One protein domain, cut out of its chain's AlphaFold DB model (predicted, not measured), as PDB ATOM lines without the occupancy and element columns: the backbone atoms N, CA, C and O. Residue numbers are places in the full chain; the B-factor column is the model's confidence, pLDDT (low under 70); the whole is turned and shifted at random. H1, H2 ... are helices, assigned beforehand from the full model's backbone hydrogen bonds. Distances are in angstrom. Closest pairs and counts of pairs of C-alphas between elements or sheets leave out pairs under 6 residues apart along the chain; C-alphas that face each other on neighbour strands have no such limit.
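This is residues 4 to 141 of the 477 residues of an uncharacterized protein of Vibrio cidicii (UniProt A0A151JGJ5). One long helix, H6, runs along most of the domain as a spine: its first half packs on a cluster of H3 and H4, with H2 and H5 joined on to them and H1 packed on H4. The second half of H6 has H8 side by side with it and H7 near its end, and a long loop, residues 112 to 131, folds back from H7 toward the middle before H8 begins. The printed part has 138 residues with eight named helices, H1 to H8 in order along the chain, and no named strand; the class is all helix. It is compact, with a radius of gyration of the C-alphas of 15.0 A, and spans 44 by 33 by 24 A.

H6, residues 77 to 103, touches H3, residues 40 to 54, at a steep tilt of 48 degrees, the same way, where the closest C-alphas, of Ala 44 and Phe 83, are 4.7 A apart. H3 touches H6 with residues 40 to 45 alone, and H6 touches H3 with residues 78 to 86 alone. H6 touches H8, residues 132 to 140, with residues 93 to 100 alone, at a shallow tilt of 9 degrees, the same way; the closest C-alphas, of Ala 93 and Tyr 132, are 6.0 A apart. H7, residues 106 to 111, is close to H6 but not clearly touching: the closest C-alphas, of Leu 100 and Ile 106, are 7.1 A apart. H2, residues 22 to 33, and H3 form a helical hairpin, opposite ways at 35.0 degrees, only just a steep tilt; the closest C-alphas, of Ile 28 and Glu 50, are 6.0 A apart. H2 touches H5, residues 68 to 73, at a shallow tilt of 20 degrees, with the C-alphas of Val 29 and Val 73 closest at 6.5 A. The helix packing is part aligned, part crossed: H2 with H5 and H6 with H8 are at a shallow tilt, H2 with H3 and H3 with H6 at a steep one. H4, residues 59 to 63, is the hub and touches H1, residues 4 to 20; their closest C-alphas, of Ile 11 and Phe 61, are 6.5 A apart. H4 also touches H6, with the C-alphas of Leu 63 and Ala 84 closest at 7.1 A, only just touches H3, with 3 pairs of C-alphas within 8 A, the closest those of Ile 48 and Pro 59 at 5.5 A, and touches H5 only at the corner, with the C-alphas of Phe 62 and Ser 70 closest at 4.7 A. H1 and H6 are apart. Every O i to N i+4 pair is within hydrogen-bond range in H1, H3, H5, H6, H7 and H8; H2 has 7 of 8, and H4 has 0 of 1 but 2 of 2 O i to N i+3 pairs.

H6 measures 39.6 A from C-alpha 77 at (14.336, -45.744, -9.543) to C-alpha 103 at (13.059, -9.710, -25.805). H1 is 24.0 A long and begins at C-alpha 4, (23.541, -21.116, -16.810); H3 is 21.2 A, H2 16.3 A and H8 12.0 A long. H8 ends at C-alpha 140, (7.190, -14.449, -31.447).

The two C-alphas farthest apart, those of Thr 68 and Ser 141, are 45.3 A apart. The printed part has no cut, and the link from H7 to H8, 20 residues, is long. The mean pLDDT of the printed part is 76.4; 32 residues are under 70, among them residues 4 to 12, 99 to 105 and 132 to 141.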
ATOM      1  N   GLU A   4      22.827 -20.095 -17.588       53.69
ATOM      2  CA  GLU A   4      23.541 -21.116 -16.810       53.69
ATOM      3  C   GLU A   4      23.983 -20.560 -15.452       53.69
ATOM      4  O   GLU A   4      23.694 -21.154 -14.416       53.69
ATOM      5  N   GLU A   5      24.563 -19.356 -15.441       55.06
ATOM      6  CA  GLU A   5      24.875 -18.590 -14.229       55.06
ATOM      7  C   GLU A   5      23.627 -18.351 -13.367       55.06
ATOM      8  O   GLU A   5      23.699 -18.461 -12.144       55.06
ATOM      9  N   TYR A   6      22.477 -18.041 -13.983       58.88
ATOM     10  CA  TYR A   6      21.215 -17.854 -13.268       58.88
ATOM     11  C   TYR A   6      20.714 -19.168 -12.656       58.88
ATOM     12  O   TYR A   6      20.506 -19.231 -11.446       58.88
ATOM     13  N   THR A   7      20.554 -20.232 -13.445       62.88
ATOM     14  CA  THR A   7      20.078 -21.532 -12.953       62.88
ATOM     15  C   THR A   7      20.991 -22.058 -11.843       62.88
ATOM     16  O   THR A   7      20.488 -22.431 -10.783       62.88
ATOM     17  N   GLN A   8      22.316 -21.980 -12.015       64.62
ATOM     18  CA  GLN A   8      23.282 -22.381 -10.992       64.62
ATOM     19  C   GLN A   8      23.158 -21.538  -9.713       64.62
ATOM     20  O   GLN A   8      23.037 -22.095  -8.622       64.62
ATOM     21  N   LEU A   9      23.093 -20.205  -9.828       67.00
ATOM     22  CA  LEU A   9      22.894 -19.308  -8.683       67.00
ATOM     23  C   LEU A   9      21.613 -19.640  -7.906       67.00
ATOM     24  O   LEU A   9      21.611 -19.619  -6.675       67.00
ATOM     25  N   MET A  10      20.519 -19.950  -8.604       69.19
ATOM     26  CA  MET A  10      19.235 -20.241  -7.965       69.19
ATOM     27  C   MET A  10      19.187 -21.660  -7.369       69.19
ATOM     28  O   MET A  10      18.527 -21.871  -6.347       69.19
ATOM     29  N   ILE A  11      19.938 -22.617  -7.924       68.69
ATOM     30  CA  ILE A  11      20.199 -23.927  -7.302       68.69
ATOM     31  C   ILE A  11      21.017 -23.756  -6.016       68.69
ATOM     32  O   ILE A  11      20.655 -24.312  -4.978       68.69
ATOM     33  N   ASP A  12      22.079 -22.954  -6.034       69.50
ATOM     34  CA  ASP A  12      22.932 -22.765  -4.858       69.50
ATOM     35  C   ASP A  12      22.246 -21.927  -3.766       69.50
ATOM     36  O   ASP A  12      22.382 -22.243  -2.580       69.50
ATOM     37  N   LYS A  13      21.394 -20.960  -4.141       71.50
ATOM     38  CA  LYS A  13      20.424 -20.341  -3.219       71.50
ATOM     39  C   LYS A  13      19.478 -21.372  -2.614       71.50
ATOM     40  O   LYS A  13      19.316 -21.371  -1.399       71.50
ATOM     41  N   SER A  14      18.913 -22.280  -3.418       74.25
ATOM     42  CA  SER A  14      18.037 -23.354  -2.915       74.25
ATOM     43  C   SER A  14      18.770 -24.239  -1.902       74.25
ATOM     44  O   SER A  14      18.221 -24.564  -0.854       74.25
ATOM     45  N   LYS A  15      20.044 -24.573  -2.160       74.62
ATOM     46  CA  LYS A  15      20.899 -25.334  -1.235       74.62
ATOM     47  C   LYS A  15      21.293 -24.549   0.019       74.62
ATOM     48  O   LYS A  15      21.534 -25.174   1.048       74.62
ATOM     49  N   SER A  16      21.435 -23.220  -0.029       76.69
ATOM     50  CA  SER A  16      21.608 -22.411   1.191       76.69
ATOM     51  C   SER A  16      20.314 -22.392   1.990       76.69
ATOM     52  O   SER A  16      20.297 -22.839   3.127       76.69
ATOM     53  N   LEU A  17      19.199 -22.027   1.355       76.81
ATOM     54  CA  LEU A  17      17.891 -21.948   1.995       76.81
ATOM     55  C   LEU A  17      17.456 -23.289   2.608       76.81
ATOM     56  O   LEU A  17      16.912 -23.302   3.702       76.81
ATOM     57  N   ALA A  18      17.757 -24.423   1.970       77.12
ATOM     58  CA  ALA A  18      17.512 -25.753   2.532       77.12
ATOM     59  C   ALA A  18      18.401 -26.102   3.744       77.12
ATOM     60  O   ALA A  18      18.005 -26.935   4.559       77.12
ATOM     61  N   ARG A  19      19.591 -25.492   3.872       78.94
ATOM     62  CA  ARG A  19      20.453 -25.597   5.066       78.94
ATOM     63  C   ARG A  19      19.998 -24.654   6.181       78.94
ATOM     64  O   ARG A  19      20.075 -25.032   7.346       78.94
ATOM     65  N   ASP A  20      19.520 -23.467   5.814       77.25
ATOM     66  CA  ASP A  20      19.158 -22.390   6.739       77.25
ATOM     67  C   ASP A  20      17.712 -22.533   7.283       77.25
ATOM     68  O   ASP A  20      17.466 -22.266   8.459       77.25
ATOM     69  N   ASP A  21      16.761 -23.013   6.466       76.88
ATOM     70  CA  ASP A  21      15.370 -23.333   6.838       76.88
ATOM     71  C   ASP A  21      14.825 -24.587   6.108       76.88
ATOM     72  O   ASP A  21      14.148 -24.515   5.074       76.88
ATOM     73  N   MET A  22      15.022 -25.771   6.703       79.94
ATOM     74  CA  MET A  22      14.430 -27.018   6.192       79.94
ATOM     75  C   MET A  22      12.889 -27.031   6.172       79.94
ATOM     76  O   MET A  22      12.314 -27.853   5.455       79.94
ATOM     77  N   ASN A  23      12.185 -26.130   6.876       84.88
ATOM     78  CA  ASN A  23      10.716 -26.148   6.916       84.88
ATOM     79  C   ASN A  23      10.080 -25.858   5.548       84.88
ATOM     80  O   ASN A  23       8.904 -26.174   5.344       84.88
ATOM     81  N   ILE A  24      10.802 -25.232   4.614       82.00
ATOM     82  CA  ILE A  24      10.336 -25.031   3.233       82.00
ATOM     83  C   ILE A  24      10.388 -26.361   2.469       82.00
ATOM     84  O   ILE A  24       9.402 -26.758   1.847       82.00
ATOM     85  N   VAL A  25      11.493 -27.099   2.598       84.25
ATOM     86  CA  VAL A  25      11.694 -28.408   1.960       84.25
ATOM     87  C   VAL A  25      10.739 -29.458   2.536       84.25
ATOM     88  O   VAL A  25      10.046 -30.136   1.778       84.25
ATOM     89  N   ASP A  26      10.605 -29.552   3.863       87.19
ATOM     90  CA  ASP A  26       9.651 -30.476   4.491       87.19
ATOM     91  C   ASP A  26       8.190 -30.120   4.145       87.19
ATOM     92  O   ASP A  26       7.359 -31.017   3.999       87.19
ATOM     93  N   ARG A  27       7.851 -28.838   3.920       88.75
ATOM     94  CA  ARG A  27       6.527 -28.437   3.395       88.75
ATOM     95  C   ARG A  27       6.262 -28.949   1.978       88.75
ATOM     96  O   ARG A  27       5.105 -29.233   1.667       88.75
ATOM     97  N   ILE A  28       7.284 -29.062   1.127       89.62
ATOM     98  CA  ILE A  28       7.164 -29.699  -0.194       89.62
ATOM     99  C   ILE A  28       6.956 -31.203   0.014       89.62
ATOM    100  O   ILE A  28       5.901 -31.725  -0.343       89.62
ATOM    101  N   VAL A  29       7.890 -31.877   0.692       89.31
ATOM    102  CA  VAL A  29       7.870 -33.335   0.916       89.31
ATOM    103  C   VAL A  29       6.549 -33.818   1.533       89.31
ATOM    104  O   VAL A  29       5.951 -34.776   1.043       89.31
ATOM    105  N   ASN A  30       6.041 -33.130   2.560       89.62
ATOM    106  CA  ASN A  30       4.785 -33.496   3.221       89.62
ATOM    107  C   ASN A  30       3.557 -33.347   2.307       89.62
ATOM    108  O   ASN A  30       2.623 -34.142   2.410       89.62
ATOM    109  N   LYS A  31       3.545 -32.373   1.386       89.38
ATOM    110  CA  LYS A  31       2.463 -32.227   0.400       89.38
ATOM    111  C   LYS A  31       2.494 -33.309  -0.676       89.38
ATOM    112  O   LYS A  31       1.427 -33.761  -1.085       89.38
ATOM    113  N   ILE A  32       3.685 -33.713  -1.125       89.69
ATOM    114  CA  ILE A  32       3.852 -34.814  -2.084       89.69
ATOM    115  C   ILE A  32       3.372 -36.121  -1.450       89.69
ATOM    116  O   ILE A  32       2.473 -36.770  -1.974       89.69
ATOM    117  N   ASN A  33       3.884 -36.445  -0.260       85.75
ATOM    118  CA  ASN A  33       3.537 -37.675   0.456       85.75
ATOM    119  C   ASN A  33       2.077 -37.703   0.955       85.75
ATOM    120  O   ASN A  33       1.523 -38.778   1.177       85.75
ATOM    121  N   GLY A  34       1.435 -36.540   1.112       83.69
ATOM    122  CA  GLY A  34       0.014 -36.420   1.445       83.69
ATOM    123  C   GLY A  34      -0.950 -36.605   0.263       83.69
ATOM    124  O   GLY A  34      -2.160 -36.694   0.484       83.69
ATOM    125  N   LYS A  35      -0.461 -36.657  -0.985       86.50
ATOM    126  CA  LYS A  35      -1.284 -36.831  -2.193       86.50
ATOM    127  C   LYS A  35      -1.283 -38.292  -2.662       86.50
ATOM    128  O   LYS A  35      -0.271 -38.983  -2.625       86.50
ATOM    129  N   LYS A  36      -2.441 -38.769  -3.137       83.31
ATOM    130  CA  LYS A  36      -2.575 -40.084  -3.788       83.31
ATOM    131  C   LYS A  36      -2.228 -39.959  -5.267       83.31
ATOM    132  O   LYS A  36      -3.104 -39.649  -6.068       83.31
ATOM    133  N   ILE A  37      -0.964 -40.195  -5.584       85.56
ATOM    134  CA  ILE A  37      -0.412 -40.110  -6.936       85.56
ATOM    135  C   ILE A  37      -0.495 -41.492  -7.601       85.56
ATOM    136  O   ILE A  37      -0.282 -42.504  -6.929       85.56
ATOM    137  N   ARG A  38      -0.849 -41.547  -8.888       79.31
ATOM    138  CA  ARG A  38      -1.109 -42.790  -9.632       79.31
ATOM    139  C   ARG A  38       0.020 -43.191 -10.573       79.31
ATOM    140  O   ARG A  38       0.182 -44.387 -10.797       79.31
ATOM    141  N   THR A  39       0.775 -42.235 -11.114       88.94
ATOM    142  CA  THR A  39       1.891 -42.502 -12.039       88.94
ATOM    143  C   THR A  39       3.159 -41.736 -11.645       88.94
ATOM    144  O   THR A  39       3.117 -40.820 -10.820       88.94
ATOM    145  N   ASN A  40       4.307 -42.124 -12.204       86.44
ATOM    146  CA  ASN A  40       5.590 -41.482 -11.889       86.44
ATOM    147  C   ASN A  40       5.734 -40.114 -12.584       86.44
ATOM    148  O   ASN A  40       6.414 -39.228 -12.075       86.44
ATOM    149  N   GLU A  41       5.034 -39.923 -13.699       86.44
ATOM    150  CA  GLU A  41       4.909 -38.665 -14.435       86.44
ATOM    151  C   GLU A  41       4.063 -37.664 -13.634       86.44
ATOM    152  O   GLU A  41       4.524 -36.560 -13.359       86.44
ATOM    153  N   GLU A  42       2.889 -38.085 -13.134       89.69
ATOM    154  CA  GLU A  42       2.046 -37.271 -12.239       89.69
ATOM    155  C   GLU A  42       2.809 -36.876 -10.959       89.69
ATOM    156  O   GLU A  42       2.663 -35.764 -10.449       89.69
ATOM    157  N   PHE A  43       3.661 -37.772 -10.446       92.50
ATOM    158  CA  PHE A  43       4.564 -37.475  -9.333       92.50
ATOM    159  C   PHE A  43       5.587 -36.388  -9.700       92.50
ATOM    160  O   PHE A  43       5.807 -35.469  -8.906       92.50
ATOM    161  N   ALA A  44       6.205 -36.484 -10.879       87.69
ATOM    162  CA  ALA A  44       7.223 -35.547 -11.333       87.69
ATOM    163  C   ALA A  44       6.644 -34.142 -11.557       87.69
ATOM    164  O   ALA A  44       7.176 -33.172 -11.011       87.69
ATOM    165  N   ASP A  45       5.514 -34.044 -12.264       90.94
ATOM    166  CA  ASP A  45       4.760 -32.797 -12.448       90.94
ATOM    167  C   ASP A  45       4.428 -32.144 -11.109       90.94
ATOM    168  O   ASP A  45       4.692 -30.959 -10.885       90.94
ATOM    169  N   LEU A  46       3.886 -32.933 -10.180       92.88
ATOM    170  CA  LEU A  46       3.484 -32.453  -8.868       92.88
ATOM    171  C   LEU A  46       4.676 -31.950  -8.035       92.88
ATOM    172  O   LEU A  46       4.538 -30.945  -7.333       92.88
ATOM    173  N   LEU A  47       5.830 -32.623  -8.091       91.31
ATOM    174  CA  LEU A  47       7.034 -32.202  -7.370       91.31
ATOM    175  C   LEU A  47       7.540 -30.846  -7.884       91.31
ATOM    176  O   LEU A  47       7.814 -29.955  -7.077       91.31
ATOM    177  N   ILE A  48       7.568 -30.644  -9.204       92.31
ATOM    178  CA  ILE A  48       7.933 -29.356  -9.813       92.31
ATOM    179  C   ILE A  48       6.880 -28.276  -9.485       92.31
ATOM    180  O   ILE A  48       7.239 -27.155  -9.112       92.31
ATOM    181  N   GLU A  49       5.583 -28.600  -9.541       93.06
ATOM    182  CA  GLU A  49       4.496 -27.658  -9.239       93.06
ATOM    183  C   GLU A  49       4.502 -27.203  -7.766       93.06
ATOM    184  O   GLU A  49       4.249 -26.031  -7.480       93.06
ATOM    185  N   GLU A  50       4.795 -28.088  -6.805       92.25
ATOM    186  CA  GLU A  50       4.901 -27.697  -5.391       92.25
ATOM    187  C   GLU A  50       6.185 -26.901  -5.086       92.25
ATOM    188  O   GLU A  50       6.119 -26.003  -4.243       92.25
ATOM    189  N   CYS A  51       7.296 -27.125  -5.806       90.00
ATOM    190  CA  CYS A  51       8.470 -26.235  -5.755       90.00
ATOM    191  C   CYS A  51       8.092 -24.812  -6.198       90.00
ATOM    192  O   CYS A  51       8.261 -23.856  -5.438       90.00
ATOM    193  N   PHE A  52       7.452 -24.677  -7.367       91.88
ATOM    194  CA  PHE A  52       6.969 -23.386  -7.868       91.88
ATOM    195  C   PHE A  52       5.976 -22.716  -6.901       91.88
ATOM    196  O   PHE A  52       6.060 -21.513  -6.651       91.88
ATOM    197  N   LYS A  53       5.051 -23.472  -6.292       90.19
ATOM    198  CA  LYS A  53       4.088 -22.925  -5.315       90.19
ATOM    199  C   LYS A  53       4.751 -22.380  -4.055       90.19
ATOM    200  O   LYS A  53       4.363 -21.290  -3.637       90.19
ATOM    201  N   GLN A  54       5.699 -23.104  -3.458       86.25
ATOM    202  CA  GLN A  54       6.368 -22.660  -2.226       86.25
ATOM    203  C   GLN A  54       7.384 -21.537  -2.484       86.25
ATOM    204  O   GLN A  54       7.525 -20.680  -1.618       86.25
ATOM    205  N   ASP A  55       7.991 -21.495  -3.679       80.62
ATOM    206  CA  ASP A  55       9.131 -20.626  -4.019       80.62
ATOM    207  C   ASP A  55      10.396 -20.923  -3.183       80.62
ATOM    208  O   ASP A  55      10.391 -21.746  -2.263       80.62
ATOM    209  N   GLY A  56      11.516 -20.294  -3.536       77.81
ATOM    210  CA  GLY A  56      12.794 -20.372  -2.818       77.81
ATOM    211  C   GLY A  56      13.582 -21.672  -3.028       77.81
ATOM    212  O   GLY A  56      14.809 -21.631  -3.065       77.81
ATOM    213  N   ILE A  57      12.904 -22.805  -3.232       82.50
ATOM    214  CA  ILE A  57      13.514 -24.095  -3.585       82.50
ATOM    215  C   ILE A  57      13.203 -24.427  -5.045       82.50
ATOM    216  O   ILE A  57      12.041 -24.504  -5.442       82.50
ATOM    217  N   ARG A  58      14.253 -24.628  -5.839       83.31
ATOM    218  CA  ARG A  58      14.183 -25.142  -7.209       83.31
ATOM    219  C   ARG A  58      14.077 -26.672  -7.241       83.31
ATOM    220  O   ARG A  58      14.651 -27.327  -6.373       83.31
ATOM    221  N   PRO A  59      13.404 -27.268  -8.240       84.06
ATOM    222  CA  PRO A  59      13.180 -28.706  -8.286       84.06
ATOM    223  C   PRO A  59      14.473 -29.495  -8.541       84.06
ATOM    224  O   PRO A  59      14.594 -30.617  -8.055       84.06
ATOM    225  N   GLU A  60      15.487 -28.902  -9.183       82.50
ATOM    226  CA  GLU A  60      16.817 -29.509  -9.340       82.50
ATOM    227  C   GLU A  60      17.486 -29.869  -8.002       82.50
ATOM    228  O   GLU A  60      18.319 -30.769  -7.962       82.50
ATOM    229  N   PHE A  61      17.089 -29.235  -6.887       79.75
ATOM    230  CA  PHE A  61      17.520 -29.630  -5.541       79.75
ATOM    231  C   PHE A  61      17.243 -31.115  -5.250       79.75
ATOM    232  O   PHE A  61      18.048 -31.775  -4.597       79.75
ATOM    233  N   PHE A  62      16.130 -31.652  -5.759       77.88
ATOM    234  CA  PHE A  62      15.730 -33.035  -5.513       77.88
ATOM    235  C   PHE A  62      16.502 -34.058  -6.363       77.88
ATOM    236  O   PHE A  62      16.434 -35.245  -6.064       77.88
ATOM    237  N   LEU A  63      17.266 -33.633  -7.380       74.81
ATOM    238  CA  LEU A  63      18.145 -34.534  -8.144       74.81
ATOM    239  C   LEU A  63      19.373 -34.982  -7.339       74.81
ATOM    240  O   LEU A  63      19.946 -36.033  -7.621       74.81
ATOM    241  N   ASP A  64      19.766 -34.221  -6.314       71.00
ATOM    242  CA  ASP A  64      20.825 -34.621  -5.392       71.00
ATOM    243  C   ASP A  64      20.309 -35.723  -4.451       71.00
ATOM    244  O   ASP A  64      19.662 -35.465  -3.431       71.00
ATOM    245  N   THR A  65      20.604 -36.977  -4.799       67.00
ATOM    246  CA  THR A  65      20.215 -38.170  -4.032       67.00
ATOM    247  C   THR A  65      20.922 -38.289  -2.679       67.00
ATOM    248  O   THR A  65      20.527 -39.128  -1.866       67.00
ATOM    249  N   THR A  66      21.920 -37.445  -2.382       69.06
ATOM    250  CA  THR A  66      22.535 -37.381  -1.046       69.06
ATOM    251  C   THR A  66      21.653 -36.641  -0.037       69.06
ATOM    252  O   THR A  66      21.768 -36.878   1.167       69.06
ATOM    253  N   GLN A  67      20.716 -35.803  -0.502       70.62
ATOM    254  CA  GLN A  67      19.793 -35.080   0.371       70.62
ATOM    255  C   GLN A  67      18.707 -36.012   0.921       70.62
ATOM    256  O   GLN A  67      17.996 -36.699   0.182       70.62
ATOM    257  N   THR A  68      18.478 -35.955   2.235       78.75
ATOM    258  CA  THR A  68      17.411 -36.725   2.900       78.75
ATOM    259  C   THR A  68      16.021 -36.400   2.339       78.75
ATOM    260  O   THR A  68      15.151 -37.266   2.298       78.75
ATOM    261  N   ALA A  69      15.794 -35.165   1.883       77.25
ATOM    262  CA  ALA A  69      14.539 -34.762   1.255       77.25
ATOM    263  C   ALA A  69      14.294 -35.471  -0.086       77.25
ATOM    264  O   ALA A  69      13.194 -35.978  -0.303       77.25
ATOM    265  N   SER A  70      15.321 -35.575  -0.937       76.44
ATOM    266  CA  SER A  70      15.282 -36.329  -2.195       76.44
ATOM    267  C   SER A  70      14.948 -37.793  -1.938       76.44
ATOM    268  O   SER A  70      13.992 -38.311  -2.505       76.44
ATOM    269  N   GLN A  71      15.641 -38.433  -0.992       77.62
ATOM    270  CA  GLN A  71      15.406 -39.834  -0.619       77.62
ATOM    271  C   GLN A  71      13.979 -40.094  -0.096       77.62
ATOM    272  O   GLN A  71      13.428 -41.169  -0.327       77.62
ATOM    273  N   LYS A  72      13.350 -39.116   0.579       81.69
ATOM    274  CA  LYS A  72      11.958 -39.218   1.061       81.69
ATOM    275  C   LYS A  72      10.913 -39.228  -0.067       81.69
ATOM    276  O   LYS A  72       9.830 -39.764   0.164       81.69
ATOM    277  N   VAL A  73      11.181 -38.620  -1.230       81.75
ATOM    278  CA  VAL A  73      10.195 -38.484  -2.332       81.75
ATOM    279  C   VAL A  73      10.563 -39.307  -3.572       81.75
ATOM    280  O   VAL A  73       9.706 -40.009  -4.111       81.75
ATOM    281  N   LEU A  74      11.839 -39.305  -3.966       82.75
ATOM    282  CA  LEU A  74      12.433 -40.107  -5.041       82.75
ATOM    283  C   LEU A  74      12.897 -41.477  -4.522       82.75
ATOM    284  O   LEU A  74      14.047 -41.881  -4.688       82.75
ATOM    285  N   ASN A  75      11.998 -42.187  -3.843       79.50
ATOM    286  CA  ASN A  75      12.317 -43.418  -3.120       79.50
ATOM    287  C   ASN A  75      12.370 -44.691  -3.995       79.50
ATOM    288  O   ASN A  75      12.580 -45.776  -3.457       79.50
ATOM    289  N   THR A  76      12.153 -44.578  -5.309       78.00
ATOM    290  CA  THR A  76      12.278 -45.675  -6.285       78.00
ATOM    291  C   THR A  76      12.974 -45.174  -7.553       78.00
ATOM    292  O   THR A  76      12.965 -43.970  -7.827       78.00
ATOM    293  N   VAL A  77      13.578 -46.084  -8.324       74.75
ATOM    294  CA  VAL A  77      14.336 -45.744  -9.543       74.75
ATOM    295  C   VAL A  77      13.415 -45.151 -10.611       74.75
ATOM    296  O   VAL A  77      13.741 -44.143 -11.221       74.75
ATOM    297  N   GLU A  78      12.205 -45.684 -10.756       77.81
ATOM    298  CA  GLU A  78      11.236 -45.251 -11.768       77.81
ATOM    299  C   GLU A  78      10.746 -43.813 -11.509       77.81
ATOM    300  O   GLU A  78      10.491 -43.054 -12.444       77.81
ATOM    301  N   LYS A  79      10.661 -43.400 -10.235       79.06
ATOM    302  CA  LYS A  79      10.412 -41.996  -9.868       79.06
ATOM    303  C   LYS A  79      11.608 -41.098 -10.154       79.06
ATOM    304  O   LYS A  79      11.407 -39.954 -10.549       79.06
ATOM    305  N   GLN A  80      12.830 -41.584  -9.923       71.81
ATOM    306  CA  GLN A  80      14.058 -40.841 -10.220       71.81
ATOM    307  C   GLN A  80      14.180 -40.590 -11.728       71.81
ATOM    308  O   GLN A  80      14.406 -39.454 -12.129       71.81
ATOM    309  N   GLU A  81      13.943 -41.611 -12.553       72.88
ATOM    310  CA  GLU A  81      13.965 -41.524 -14.017       72.88
ATOM    311  C   GLU A  81      12.871 -40.592 -14.561       72.88
ATOM    312  O   GLU A  81      13.173 -39.671 -15.323       72.88
ATOM    313  N   ALA A  82      11.614 -40.771 -14.132       72.38
ATOM    314  CA  ALA A  82      10.507 -39.913 -14.561       72.38
ATOM    315  C   ALA A  82      10.725 -38.445 -14.154       72.38
ATOM    316  O   ALA A  82      10.503 -37.536 -14.957       72.38
ATOM    317  N   PHE A  83      11.215 -38.207 -12.933       78.75
ATOM    318  CA  PHE A  83      11.540 -36.864 -12.464       78.75
ATOM    319  C   PHE A  83      12.711 -36.252 -13.235       78.75
ATOM    320  O   PHE A  83      12.581 -35.137 -13.729       78.75
ATOM    321  N   ALA A  84      13.819 -36.978 -13.419       69.00
ATOM    322  CA  ALA A  84      14.971 -36.496 -14.179       69.00
ATOM    323  C   ALA A  84      14.590 -36.118 -15.619       69.00
ATOM    324  O   ALA A  84      14.938 -35.028 -16.078       69.00
ATOM    325  N   LYS A  85      13.797 -36.955 -16.303       76.38
ATOM    326  CA  LYS A  85      13.260 -36.642 -17.634       76.38
ATOM    327  C   LYS A  85      12.431 -35.352 -17.618       76.38
ATOM    328  O   LYS A  85      12.660 -34.462 -18.437       76.38
ATOM    329  N   ARG A  86      11.503 -35.217 -16.665       82.75
ATOM    330  CA  ARG A  86      10.616 -34.048 -16.578       82.75
ATOM    331  C   ARG A  86      11.355 -32.757 -16.210       82.75
ATOM    332  O   ARG A  86      10.940 -31.683 -16.636       82.75
ATOM    333  N   ILE A  87      12.474 -32.841 -15.485       77.50
ATOM    334  CA  ILE A  87      13.352 -31.689 -15.234       77.50
ATOM    335  C   ILE A  87      13.996 -31.183 -16.526       77.50
ATOM    336  O   ILE A  87      14.048 -29.971 -16.719       77.50
ATOM    337  N   VAL A  88      14.424 -32.066 -17.435       71.44
ATOM    338  CA  VAL A  88      14.968 -31.650 -18.741       71.44
ATOM    339  C   VAL A  88      13.913 -30.885 -19.548       71.44
ATOM    340  O   VAL A  88      14.201 -29.804 -20.061       71.44
ATOM    341  N   GLU A  89      12.682 -31.398 -19.603       72.88
ATOM    342  CA  GLU A  89      11.544 -30.743 -20.269       72.88
ATOM    343  C   GLU A  89      11.223 -29.375 -19.627       72.88
ATOM    344  O   GLU A  89      11.115 -28.365 -20.325       72.88
ATOM    345  N   PHE A  90      11.173 -29.300 -18.290       79.69
ATOM    346  CA  PHE A  90      10.996 -28.046 -17.548       79.69
ATOM    347  C   PHE A  90      12.111 -27.028 -17.824       79.69
ATOM    348  O   PHE A  90      11.836 -25.846 -18.029       79.69
ATOM    349  N   GLN A  91      13.369 -27.467 -17.855       71.81
ATOM    350  CA  GLN A  91      14.517 -26.596 -18.094       71.81
ATOM    351  C   GLN A  91      14.544 -26.053 -19.525       71.81
ATOM    352  O   GLN A  91      14.910 -24.890 -19.713       71.81
ATOM    353  N   GLN A  92      14.150 -26.854 -20.521       68.25
ATOM    354  CA  GLN A  92      13.961 -26.397 -21.904       68.25
ATOM    355  C   GLN A  92      12.854 -25.338 -21.983       68.25
ATOM    356  O   GLN A  92      13.063 -24.272 -22.564       68.25
ATOM    357  N   ALA A  93      11.719 -25.587 -21.326       70.88
ATOM    358  CA  ALA A  93      10.601 -24.652 -21.275       70.88
ATOM    359  C   ALA A  93      10.966 -23.319 -20.595       70.88
ATOM    360  O   ALA A  93      10.709 -22.244 -21.143       70.88
ATOM    361  N   GLU A  94      11.651 -23.375 -19.448       77.12
ATOM    362  CA  GLU A  94      12.150 -22.187 -18.747       77.12
ATOM    363  C   GLU A  94      13.165 -21.404 -19.595       77.12
ATOM    364  O   GLU A  94      13.141 -20.175 -19.575       77.12
ATOM    365  N   ALA A  95      14.021 -22.079 -20.375       69.00
ATOM    366  CA  ALA A  95      14.975 -21.420 -21.272       69.00
ATOM    367  C   ALA A  95      14.265 -20.556 -22.322       69.00
ATOM    368  O   ALA A  95      14.561 -19.373 -22.472       69.00
ATOM    369  N   VAL A  96      13.296 -21.154 -23.013       68.75
ATOM    370  CA  VAL A  96      12.534 -20.515 -24.089       68.75
ATOM    371  C   VAL A  96      11.717 -19.332 -23.563       68.75
ATOM    372  O   VAL A  96      11.701 -18.260 -24.169       68.75
ATOM    373  N   VAL A  97      11.099 -19.483 -22.390       71.00
ATOM    374  CA  VAL A  97      10.352 -18.398 -21.742       71.00
ATOM    375  C   VAL A  97      11.276 -17.298 -21.206       71.00
ATOM    376  O   VAL A  97      10.914 -16.125 -21.279       71.00
ATOM    377  N   HIS A  98      12.480 -17.625 -20.727       72.50
ATOM    378  CA  HIS A  98      13.461 -16.617 -20.313       72.50
ATOM    379  C   HIS A  98      13.881 -15.714 -21.484       72.50
ATOM    380  O   HIS A  98      13.931 -14.496 -21.320       72.50
ATOM    381  N   GLU A  99      14.103 -16.273 -22.677       68.25
ATOM    382  CA  GLU A  99      14.408 -15.468 -23.868       68.25
ATOM    383  C   GLU A  99      13.255 -14.516 -24.236       68.25
ATOM    384  O   GLU A  99      13.511 -13.346 -24.516       68.25
ATOM    385  N   LEU A 100      11.986 -14.941 -24.123       65.88
ATOM    386  CA  LEU A 100      10.840 -14.029 -24.293       65.88
ATOM    387  C   LEU A 100      10.811 -12.882 -23.276       65.88
ATOM    388  O   LEU A 100      10.371 -11.771 -23.586       65.88
ATOM    389  N   MET A 101      11.234 -13.149 -22.038       67.56
ATOM    390  CA  MET A 101      11.320 -12.110 -21.016       67.56
ATOM    391  C   MET A 101      12.395 -11.079 -21.367       67.56
ATOM    392  O   MET A 101      12.190  -9.890 -21.133       67.56
ATOM    393  N   VAL A 102      13.521 -11.509 -21.941       63.19
ATOM    394  CA  VAL A 102      14.605 -10.612 -22.371       63.19
ATOM    395  C   VAL A 102      14.214  -9.800 -23.613       63.19
ATOM    396  O   VAL A 102      14.584  -8.630 -23.705       63.19
ATOM    397  N   THR A 103      13.445 -10.374 -24.544       60.44
ATOM    398  CA  THR A 103      13.059  -9.710 -25.805       60.44
ATOM    399  C   THR A 103      11.881  -8.739 -25.694       60.44
ATOM    400  O   THR A 103      11.705  -7.924 -26.598       60.44
ATOM    401  N   GLY A 104      11.125  -8.749 -24.587       53.84
ATOM    402  CA  GLY A 104      10.177  -7.676 -24.240       53.84
ATOM    403  C   GLY A 104       8.777  -8.113 -23.795       53.84
ATOM    404  O   GLY A 104       8.029  -7.289 -23.272       53.84
ATOM    405  N   ASN A 105       8.425  -9.396 -23.903       66.88
ATOM    406  CA  ASN A 105       7.034  -9.868 -23.766       66.88
ATOM    407  C   ASN A 105       6.596 -10.138 -22.306       66.88
ATOM    408  O   ASN A 105       5.658 -10.894 -22.047       66.88
ATOM    409  N   ILE A 106       7.273  -9.530 -21.322       72.50
ATOM    410  CA  ILE A 106       7.115  -9.821 -19.883       72.50
ATOM    411  C   ILE A 106       5.667  -9.638 -19.394       72.50
ATOM    412  O   ILE A 106       5.175 -10.453 -18.615       72.50
ATOM    413  N   GLN A 107       4.995  -8.567 -19.820       73.56
ATOM    414  CA  GLN A 107       3.662  -8.210 -19.313       73.56
ATOM    415  C   GLN A 107       2.590  -9.206 -19.773       73.56
ATOM    416  O   GLN A 107       1.736  -9.595 -18.980       73.56
ATOM    417  N   GLU A 108       2.677  -9.675 -21.019       74.75
ATOM    418  CA  GLU A 108       1.776 -10.689 -21.575       74.75
ATOM    419  C   GLU A 108       1.997 -12.045 -20.900       74.75
ATOM    420  O   GLU A 108       1.060 -12.622 -20.358       74.75
ATOM    421  N   LEU A 109       3.258 -12.494 -20.812       75.44
ATOM    422  CA  LEU A 109       3.646 -13.718 -20.097       75.44
ATOM    423  C   LEU A 109       3.152 -13.758 -18.648       75.44
ATOM    424  O   LEU A 109       2.889 -14.834 -18.111       75.44
ATOM    425  N   GLN A 110       3.076 -12.599 -17.991       80.19
ATOM    426  CA  GLN A 110       2.537 -12.492 -16.640       80.19
ATOM    427  C   GLN A 110       0.998 -12.503 -16.631       80.19
ATOM    428  O   GLN A 110       0.410 -13.064 -15.707       80.19
ATOM    429  N   ALA A 111       0.344 -11.909 -17.633       79.88
ATOM    430  CA  ALA A 111      -1.113 -11.815 -17.727       79.88
ATOM    431  C   ALA A 111      -1.795 -13.174 -17.972       79.88
ATOM    432  O   ALA A 111      -2.826 -13.452 -17.362       79.88
ATOM    433  N   ASP A 112      -1.212 -14.037 -18.809       77.69
ATOM    434  CA  ASP A 112      -1.695 -15.416 -19.024       77.69
ATOM    435  C   ASP A 112      -1.099 -16.456 -18.061       77.69
ATOM    436  O   ASP A 112      -1.457 -17.633 -18.105       77.69
ATOM    437  N   GLY A 113      -0.226 -16.033 -17.145       81.62
ATOM    438  CA  GLY A 113       0.332 -16.902 -16.114       81.62
ATOM    439  C   GLY A 113       1.399 -17.886 -16.606       81.62
ATOM    440  O   GLY A 113       1.693 -18.851 -15.892       81.62
ATOM    441  N   THR A 114       2.007 -17.652 -17.774       81.75
ATOM    442  CA  THR A 114       3.226 -18.359 -18.215       81.75
ATOM    443  C   THR A 114       4.400 -18.091 -17.274       81.75
ATOM    444  O   THR A 114       5.174 -19.005 -16.973       81.75
ATOM    445  N   ILE A 115       4.504 -16.865 -16.750       82.81
ATOM    446  CA  ILE A 115       5.466 -16.496 -15.706       82.81
ATOM    447  C   ILE A 115       4.792 -15.886 -14.479       82.81
ATOM    448  O   ILE A 115       3.693 -15.341 -14.539       82.81
ATOM    449  N   SER A 116       5.514 -15.896 -13.363       82.81
ATOM    450  CA  SER A 116       5.217 -15.086 -12.189       82.81
ATOM    451  C   SER A 116       6.449 -14.282 -11.785       82.81
ATOM    452  O   SER A 116       7.432 -14.836 -11.299       82.81
ATOM    453  N   LEU A 117       6.391 -12.956 -11.942       79.69
ATOM    454  CA  LEU A 117       7.451 -12.052 -11.469       79.69
ATOM    455  C   LEU A 117       7.532 -11.963  -9.939       79.69
ATOM    456  O   LEU A 117       8.526 -11.479  -9.407       79.69
ATOM    457  N   TYR A 118       6.499 -12.435  -9.236       81.00
ATOM    458  CA  TYR A 118       6.482 -12.538  -7.777       81.00
ATOM    459  C   TYR A 118       7.301 -13.723  -7.253       81.00
ATOM    460  O   TYR A 118       7.426 -13.863  -6.041       81.00
ATOM    461  N   LYS A 119       7.795 -14.595  -8.144       80.50
ATOM    462  CA  LYS A 119       8.607 -15.754  -7.783       80.50
ATOM    463  C   LYS A 119      10.087 -15.439  -7.903       80.50
ATOM    464  O   LYS A 119      10.535 -14.944  -8.939       80.50
ATOM    465  N   GLU A 120      10.844 -15.757  -6.858       73.25
ATOM    466  CA  GLU A 120      12.293 -15.605  -6.886       73.25
ATOM    467  C   GLU A 120      12.950 -16.798  -7.595       73.25
ATOM    468  O   GLU A 120      13.627 -16.598  -8.600       73.25
ATOM    469  N   SER A 121      12.740 -18.037  -7.123       71.62
ATOM    470  CA  SER A 121      13.525 -19.215  -7.543       71.62
ATOM    471  C   SER A 121      13.200 -19.718  -8.955       71.62
ATOM    472  O   SER A 121      14.084 -20.220  -9.662       71.62
ATOM    473  N   MET A 122      11.937 -19.590  -9.365       80.56
ATOM    474  CA  MET A 122      11.380 -20.126 -10.609       80.56
ATOM    475  C   MET A 122      10.354 -19.143 -11.172       80.56
ATOM    476  O   MET A 122       9.225 -19.071 -10.690       80.56
ATOM    477  N   LYS A 123      10.729 -18.383 -12.204       82.38
ATOM    478  CA  LYS A 123       9.804 -17.421 -12.827       82.38
ATOM    479  C   LYS A 123       8.812 -18.109 -13.755       82.38
ATOM    480  O   LYS A 123       7.663 -17.685 -13.811       82.38
ATOM    481  N   PHE A 124       9.238 -19.158 -14.458       85.88
ATOM    482  CA  PHE A 124       8.381 -19.953 -15.335       85.88
ATOM    483  C   PHE A 124       7.416 -20.833 -14.528       85.88
ATOM    484  O   PHE A 124       7.821 -21.521 -13.589       85.88
ATOM    485  N   ASN A 125       6.137 -20.813 -14.902       89.06
ATOM    486  CA  ASN A 125       5.094 -21.628 -14.288       89.06
ATOM    487  C   ASN A 125       5.078 -23.037 -14.915       89.06
ATOM    488  O   ASN A 125       4.720 -23.167 -16.090       89.06
ATOM    489  N   PRO A 126       5.382 -24.104 -14.147       89.19
ATOM    490  CA  PRO A 126       5.535 -25.457 -14.676       89.19
ATOM    491  C   PRO A 126       4.236 -26.083 -15.202       89.19
ATOM    492  O   PRO A 126       4.282 -27.113 -15.861       89.19
ATOM    493  N   LYS A 127       3.070 -25.458 -14.998       88.94
ATOM    494  CA  LYS A 127       1.826 -25.890 -15.663       88.94
ATOM    495  C   LYS A 127       1.881 -25.806 -17.188       88.94
ATOM    496  O   LYS A 127       1.059 -26.427 -17.848       88.94
ATOM    497  N   ASN A 128       2.832 -25.047 -17.727       83.94
ATOM    498  CA  ASN A 128       2.977 -24.820 -19.158       83.94
ATOM    499  C   ASN A 128       4.141 -25.628 -19.770       83.94
ATOM    500  O   ASN A 128       4.523 -25.339 -20.898       83.94
ATOM    501  N   ILE A 129       4.726 -26.623 -19.078       78.94
ATOM    502  CA  ILE A 129       5.838 -27.441 -19.630       78.94
ATOM    503  C   ILE A 129       5.434 -28.150 -20.937       78.94
ATOM    504  O   ILE A 129       6.280 -28.364 -21.796       78.94
ATOM    505  N   ASP A 130       4.148 -28.444 -21.137       77.94
ATOM    506  CA  ASP A 130       3.660 -29.086 -22.367       77.94
ATOM    507  C   ASP A 130       3.129 -28.092 -23.418       77.94
ATOM    508  O   ASP A 130       2.980 -28.453 -24.584       77.94
ATOM    509  N   SER A 131       2.855 -26.833 -23.041       70.38
ATOM    510  CA  SER A 131       2.302 -25.808 -23.947       70.38
ATOM    511  C   SER A 131       3.287 -24.699 -24.326       70.38
ATOM    512  O   SER A 131       3.055 -24.014 -25.324       70.38
ATOM    513  N   TYR A 132       4.399 -24.536 -23.592       63.16
ATOM    514  CA  TYR A 132       5.315 -23.397 -23.736       63.16
ATOM    515  C   TYR A 132       5.757 -23.169 -25.176       63.16
ATOM    516  O   TYR A 132       5.845 -22.025 -25.588       63.16
ATOM    517  N   TYR A 133       6.011 -24.228 -25.952       56.12
ATOM    518  CA  TYR A 133       6.476 -24.101 -27.330       56.12
ATOM    519  C   TYR A 133       5.375 -23.571 -28.258       56.12
ATOM    520  O   TYR A 133       5.619 -22.693 -29.082       56.12
ATOM    521  N   VAL A 134       4.138 -24.040 -28.076       53.59
ATOM    522  CA  VAL A 134       2.970 -23.556 -28.825       53.59
ATOM    523  C   VAL A 134       2.683 -22.094 -28.474       53.59
ATOM    524  O   VAL A 134       2.410 -21.287 -29.361       53.59
ATOM    525  N   ASP A 135       2.786 -21.733 -27.198       52.69
ATOM    526  CA  ASP A 135       2.520 -20.371 -26.733       52.69
ATOM    527  C   ASP A 135       3.698 -19.410 -26.978       52.69
ATOM    528  O   ASP A 135       3.480 -18.210 -27.129       52.69
ATOM    529  N   TYR A 136       4.923 -19.928 -27.105       53.62
ATOM    530  CA  TYR A 136       6.120 -19.224 -27.571       53.62
ATOM    531  C   TYR A 136       6.000 -18.864 -29.050       53.62
ATOM    532  O   TYR A 136       6.044 -17.683 -29.394       53.62
ATOM    533  N   VAL A 137       5.750 -19.855 -29.915       49.62
ATOM    534  CA  VAL A 137       5.618 -19.672 -31.372       49.62
ATOM    535  C   VAL A 137       4.493 -18.692 -31.726       49.62
ATOM    536  O   VAL A 137       4.671 -17.858 -32.618       49.62
ATOM    537  N   LYS A 138       3.369 -18.716 -30.994       54.84
ATOM    538  CA  LYS A 138       2.284 -17.727 -31.148       54.84
ATOM    539  C   LYS A 138       2.710 -16.287 -30.834       54.84
ATOM    540  O   LYS A 138       2.184 -15.381 -31.461       54.84
ATOM    541  N   ARG A 139       3.612 -16.067 -29.870       54.22
ATOM    542  CA  ARG A 139       3.984 -14.724 -29.370       54.22
ATOM    543  C   ARG A 139       5.196 -14.106 -30.048       54.22
ATOM    544  O   ARG A 139       5.336 -12.889 -30.045       54.22
ATOM    545  N   ILE A 140       6.090 -14.928 -30.593       46.03
ATOM    546  CA  ILE A 140       7.190 -14.449 -31.447       46.03
ATOM    547  C   ILE A 140       6.732 -14.220 -32.891       46.03
ATOM    548  O   ILE A 140       7.379 -13.481 -33.626       46.03
ATOM    549  N   SER A 141       5.609 -14.821 -33.296       41.81
ATOM    550  CA  SER A 141       4.944 -14.495 -34.555       41.81
ATOM    551  C   SER A 141       4.188 -13.173 -34.420       41.81
ATOM    552  O   SER A 141       3.036 -13.149 -33.997       41.81
TER     553      SER A 141